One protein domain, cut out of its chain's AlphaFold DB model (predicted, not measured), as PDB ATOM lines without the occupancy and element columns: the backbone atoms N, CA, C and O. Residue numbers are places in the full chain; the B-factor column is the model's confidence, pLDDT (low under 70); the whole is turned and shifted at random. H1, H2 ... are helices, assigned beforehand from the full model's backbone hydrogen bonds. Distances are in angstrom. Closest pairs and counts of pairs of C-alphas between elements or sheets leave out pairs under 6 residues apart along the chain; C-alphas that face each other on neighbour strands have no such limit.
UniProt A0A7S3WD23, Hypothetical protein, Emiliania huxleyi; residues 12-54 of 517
ATOM      1  N   TYR A  12     136.633 123.128 206.171       68.06
ATOM      2  CA  TYR A  12     136.418 122.990 207.616       68.06
ATOM      3  C   TYR A  12     135.545 124.120 208.190       68.06
ATOM      4  O   TYR A  12     134.586 123.867 208.919       68.06
ATOM      5  N   LEU A  13     135.815 125.371 207.806       68.69
ATOM      6  CA  LEU A  13     135.015 126.535 208.206       68.69
ATOM      7  C   LEU A  13     133.615 126.562 207.562       68.69
ATOM      8  O   LEU A  13     132.767 127.324 208.013       68.69
ATOM      9  N   ALA A  14     133.360 125.745 206.533       71.94
ATOM     10  CA  ALA A  14     132.024 125.521 205.976       71.94
ATOM     11  C   ALA A  14     131.260 124.371 206.665       71.94
ATOM     12  O   ALA A  14     130.053 124.257 206.467       71.94
ATOM     13  N   THR A  15     131.939 123.529 207.456       66.44
ATOM     14  CA  THR A  15     131.314 122.479 208.286       66.44
ATOM     15  C   THR A  15     131.120 122.879 209.748       66.44
ATOM     16  O   THR A  15     130.253 122.322 210.408       66.44
ATOM     17  N   VAL A  16     131.899 123.834 210.266       67.19
ATOM     18  CA  VAL A  16     131.794 124.312 211.655       67.19
ATOM     19  C   VAL A  16     130.876 125.527 211.733       67.19
ATOM     20  O   VAL A  16     131.135 126.527 211.061       67.19
ATOM     21  N   ASP A  17     129.871 125.502 212.616       79.00
ATOM     22  CA  ASP A  17     129.147 126.728 212.958       79.00
ATOM     23  C   ASP A  17     130.002 127.646 213.843       79.00
ATOM     24  O   ASP A  17     129.971 127.624 215.077       79.00
ATOM     25  N   LEU A  18     130.758 128.511 213.171       75.25
ATOM     26  CA  LEU A  18     131.543 129.568 213.795       75.25
ATOM     27  C   LEU A  18     130.689 130.508 214.650       75.25
ATOM     28  O   LEU A  18     131.231 131.136 215.556       75.25
ATOM     29  N   ARG A  19     129.377 130.617 214.399       73.88
ATOM     30  CA  ARG A  19     128.495 131.454 215.211       73.88
ATOM     31  C   ARG A  19     128.322 130.867 216.606       73.88
ATOM     32  O   ARG A  19     128.566 131.588 217.566       73.88
ATOM     33  N   THR A  20     127.962 129.592 216.730       72.44
ATOM     34  CA  THR A  20     127.840 128.909 218.031       72.44
ATOM     35  C   THR A  20     129.170 128.906 218.790       72.44
ATOM     36  O   THR A  20     129.200 129.253 219.970       72.44
ATOM     37  N   VAL A  21     130.291 128.652 218.102       73.44
ATOM     38  CA  VAL A  21     131.643 128.714 218.698       73.44
ATOM     39  C   VAL A  21     131.988 130.120 219.222       73.44
ATOM     40  O   VAL A  21     132.586 130.253 220.291       73.44
ATOM     41  N   LEU A  22     131.597 131.185 218.510       82.00
ATOM     42  CA  LEU A  22     131.812 132.571 218.948       82.00
ATOM     43  C   LEU A  22     130.822 133.016 220.040       82.00
ATOM     44  O   LEU A  22     131.250 133.676 220.985       82.00
ATOM     45  N   GLU A  23     129.536 132.653 219.958       80.94
ATOM     46  CA  GLU A  23     128.539 132.942 221.008       80.94
ATOM     47  C   GLU A  23     128.939 132.257 222.330       80.94
ATOM     48  O   GLU A  23     128.923 132.906 223.376       80.94
ATOM     49  N   GLY A  24     129.406 131.000 222.292       76.25
ATOM     50  CA  GLY A  24     129.943 130.293 223.462       76.25
ATOM     51  C   GLY A  24     131.152 130.997 224.090       76.25
ATOM     52  O   GLY A  24     131.162 131.253 225.296       76.25
ATOM     53  N   ALA A  25     132.130 131.398 223.273       78.62
ATOM     54  CA  ALA A  25     133.311 132.120 223.745       78.62
ATOM     55  C   ALA A  25     132.972 133.501 224.345       78.62
ATOM     56  O   ALA A  25     133.543 133.885 225.368       78.62
ATOM     57  N   LEU A  26     132.034 134.252 223.747       81.81
ATOM     58  CA  LEU A  26     131.560 135.528 224.307       81.81
ATOM     59  C   LEU A  26     130.844 135.331 225.650       81.81
ATOM     60  O   LEU A  26     131.063 136.115 226.575       81.81
ATOM     61  N   ASN A  27     130.013 134.295 225.774       77.88
ATOM     62  CA  ASN A  27     129.310 133.999 227.022       77.88
ATOM     63  C   ASN A  27     130.295 133.654 228.153       77.88
ATOM     64  O   ASN A  27     130.118 134.136 229.272       77.88
ATOM     65  N   ALA A  28     131.365 132.906 227.859       74.06
ATOM     66  CA  ALA A  28     132.408 132.583 228.833       74.06
ATOM     67  C   ALA A  28     133.176 133.835 229.317       74.06
ATOM     68  O   ALA A  28     133.299 134.042 230.525       74.06
ATOM     69  N   VAL A  29     133.569 134.744 228.406       87.00
ATOM     70  CA  VAL A  29     134.162 136.059 228.755       87.00
ATOM     71  C   VAL A  29     133.295 136.835 229.754       87.00
ATOM     72  O   VAL A  29     133.819 137.444 230.692       87.00
ATOM     73  N   VAL A  30     131.975 136.835 229.548       82.25
ATOM     74  CA  VAL A  30     131.015 137.554 230.402       82.25
ATOM     75  C   VAL A  30     130.834 136.855 231.753       82.25
ATOM     76  O   VAL A  30     130.833 137.534 232.782       82.25
ATOM     77  N   ALA A  31     130.721 135.524 231.766       77.38
ATOM     78  CA  ALA A  31     130.548 134.729 232.982       77.38
ATOM     79  C   ALA A  31     131.761 134.838 233.923       77.38
ATOM     80  O   ALA A  31     131.602 135.149 235.105       77.38
ATOM     81  N   GLU A  32     132.973 134.679 233.389       83.81
ATOM     82  CA  GLU A  32     134.229 134.784 234.149       83.81
ATOM     83  C   GLU A  32     134.647 136.236 234.438       83.81
ATOM     84  O   GLU A  32     135.609 136.480 235.166       83.81
ATOM     85  N   ARG A  33     133.920 137.221 233.883       88.81
ATOM     86  CA  ARG A  33     134.221 138.663 233.975       88.81
ATOM     87  C   ARG A  33     135.665 138.976 233.562       88.81
ATOM     88  O   ARG A  33     136.351 139.760 234.224       88.81
ATOM     89  N   ALA A  34     136.129 138.346 232.482       84.00
ATOM     90  CA  ALA A  34     137.532 138.338 232.083       84.00
ATOM     91  C   ALA A  34     138.096 139.764 231.927       84.00
ATOM     92  O   ALA A  34     137.708 140.514 231.030       84.00
ATOM     93  N   ALA A  35     139.042 140.133 232.799       86.19
ATOM     94  CA  ALA A  35     139.625 141.479 232.844       86.19
ATOM     95  C   ALA A  35     140.464 141.832 231.597       86.19
ATOM     96  O   ALA A  35     140.676 143.010 231.311       86.19
ATOM     97  N   ASP A  36     140.906 140.819 230.848       93.12
ATOM     98  CA  ASP A  36     141.428 140.938 229.486       93.12
ATOM     99  C   ASP A  36     140.744 139.890 228.583       93.12
ATOM    100  O   ASP A  36     141.186 138.736 228.522       93.12
ATOM    101  N   PRO A  37     139.675 140.274 227.860       86.69
ATOM    102  CA  PRO A  37     138.993 139.385 226.925       86.69
ATOM    103  C   PRO A  37     139.882 138.882 225.782       86.69
ATOM    104  O   PRO A  37     139.627 137.806 225.249       86.69
ATOM    105  N   ILE A  38     140.927 139.619 225.387       88.62
ATOM    106  CA  ILE A  38     141.796 139.233 224.264       88.62
ATOM    107  C   ILE A  38     142.700 138.074 224.687       88.62
ATOM    108  O   ILE A  38     142.808 137.086 223.958       88.62
ATOM    109  N   SER A  39     143.293 138.159 225.881       87.56
ATOM    110  CA  SER A  39     144.034 137.038 226.471       87.56
ATOM    111  C   SER A  39     143.122 135.839 226.755       87.56
ATOM    112  O   SER A  39     143.527 134.707 226.492       87.56
ATOM    113  N   PHE A  40     141.878 136.072 227.199       91.75
ATOM    114  CA  PHE A  40     140.891 135.002 227.384       91.75
ATOM    115  C   PHE A  40     140.601 134.250 226.079       91.75
ATOM    116  O   PHE A  40     140.801 133.039 226.022       91.75
ATOM    117  N   PHE A  41     140.205 134.950 225.005       88.56
ATOM    118  CA  PHE A  41     139.940 134.316 223.706       88.56
ATOM    119  C   PHE A  41     141.161 133.545 223.183       88.56
ATOM    120  O   PHE A  41     141.007 132.484 222.580       88.56
ATOM    121  N   HIS A  42     142.378 134.040 223.439       86.12
ATOM    122  CA  HIS A  42     143.607 133.345 223.064       86.12
ATOM    123  C   HIS A  42     143.840 132.029 223.822       86.12
ATOM    124  O   HIS A  42     144.357 131.093 223.210       86.12
ATOM    125  N   SER A  43     143.460 131.936 225.104       84.88
ATOM    126  CA  SER A  43     143.497 130.669 225.854       84.88
ATOM    127  C   SER A  43     142.365 129.750 225.402       84.88
ATOM    128  O   SER A  43     142.627 128.654 224.916       84.88
ATOM    129  N   TYR A  44     141.125 130.250 225.410       84.50
ATOM    130  CA  TYR A  44     139.911 129.505 225.068       84.50
ATOM    131  C   TYR A  44     139.996 128.822 223.692       84.50
ATOM    132  O   TYR A  44     139.806 127.612 223.577       84.50
ATOM    133  N   PHE A  45     140.365 129.558 222.635       85.75
ATOM    134  CA  PHE A  45     140.541 128.959 221.305       85.75
ATOM    135  C   PHE A  45     141.830 128.135 221.174       85.75
ATOM    136  O   PHE A  45     141.898 127.257 220.314       85.75
ATOM    137  N   GLY A  46     142.839 128.375 222.016       83.62
ATOM    138  CA  GLY A  46     144.034 127.534 222.108       83.62
ATOM    139  C   GLY A  46     143.729 126.155 222.700       83.62
ATOM    140  O   GLY A  46     144.180 125.145 222.166       83.62
ATOM    141  N   GLU A  47     142.913 126.112 223.749       78.62
ATOM    142  CA  GLU A  47     142.431 124.899 224.417       78.62
ATOM    143  C   GLU A  47     141.451 124.126 223.526       78.62
ATOM    144  O   GLU A  47     141.631 122.925 223.323       78.62
ATOM    145  N   LEU A  48     140.502 124.816 222.882       71.44
ATOM    146  CA  LEU A  48     139.586 124.220 221.901       71.44
ATOM    147  C   LEU A  48     140.350 123.578 220.725       71.44
ATOM    148  O   LEU A  48     140.056 122.453 220.317       71.44
ATOM    149  N   ALA A  49     141.377 124.262 220.206       73.50
ATOM    150  CA  ALA A  49     142.243 123.725 219.159       73.50
ATOM    151  C   ALA A  49     143.142 122.576 219.654       73.50
ATOM    152  O   ALA A  49     143.446 121.670 218.879       73.50
ATOM    153  N   ALA A  50     143.560 122.585 220.925       70.69
ATOM    154  CA  ALA A  50     144.331 121.498 221.524       70.69
ATOM    155  C   ALA A  50     143.486 120.228 221.706       70.69
ATOM    156  O   ALA A  50     143.960 119.150 221.350       70.69
ATOM    157  N   ALA A  51     142.236 120.346 222.166       62.25
ATOM    158  CA  ALA A  51     141.295 119.227 222.262       62.25
ATOM    159  C   ALA A  51     141.005 118.616 220.877       62.25
ATOM    160  O   ALA A  51     141.182 117.414 220.668       62.25
ATOM    161  N   ALA A  52     140.694 119.461 219.886       59.56
ATOM    162  CA  ALA A  52     140.499 119.028 218.501       59.56
ATOM    163  C   ALA A  52     141.751 118.356 217.893       59.56
ATOM    164  O   ALA A  52     141.630 117.421 217.102       59.56
ATOM    165  N   ALA A  53     142.958 118.795 218.270       62.25
ATOM    166  CA  ALA A  53     144.218 118.198 217.822       62.25
ATOM    167  C   ALA A  53     144.619 116.919 218.586       62.25
ATOM    168  O   ALA A  53     145.385 116.116 218.048       62.25
ATOM    169  N   ALA A  54     144.124 116.719 219.811       63.22
ATOM    170  CA  ALA A  54     144.332 115.498 220.590       63.22
ATOM    171  C   ALA A  54     143.499 114.318 220.056       63.22
ATOM    172  O   ALA A  54     143.918 113.167 220.163       63.22
TER     173      ALA A  54
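Overview. This is residues 12 to 54 of the 517 residues of the protein "Hypothetical protein" of Emiliania huxleyi (UniProt A0A7S3WD23). Two helices, H2 and H3, make an open V: they meet near the tight turn of residues 32 to 36 and spread toward their other ends. H1, one short turn at the first printed residue, lies beyond the wide end of H2 and stands free. The printed part has 43 residues with three named helices, H1, H2 and H3 in that order, and no named strand; the class is all helix. It is only just loose, close to compact, with a radius of gyration of the C-alphas of 11.1 A and spans of 31 by 21 by 13 A.

Arrangement. Begin at H1, residues 12 to 15, and go on to H2, residues 18 to 31; these two meet only through their tight link of 2 residues. Five residues further, again a tight link, H3 takes residues 37 to 54. H2 touches H3 with residues 25 to 29 alone, and H3 touches H2 with residues 37 to 44 alone. Their closest C-alphas, those of Val 29 and Pro 37, are 6.1 A apart. Their lines stand at a steep tilt of 53 degrees, and they run opposite ways. H1 and H3 are apart. In H2 and H3 every O i to N i+4 pair is within hydrogen-bond range; H1 is too short for such a pair, and its one O i to N i+3 pair is within range.

Along the chain. Find C-alpha 12 at (136.418, 122.990, 207.616), where H1 begins. H2 starts at C-alpha 18, (131.543, 129.568, 213.795), and runs 19.9 A to C-alpha 31. H3 runs 25.3 A from C-alpha 37 to C-alpha 54 at (144.332, 115.498, 220.590).

Size, cuts and confidence. The two C-alphas farthest apart are those of Ala 14 and Ala 35, 32.2 A. The printed part has no cut. Residues 12 to 20 and 49 to 54 stand free. The mean pLDDT of the printed part is 78.1; look for values under 70 at residues 12 to 13, 15 to 16 and 51 to 54.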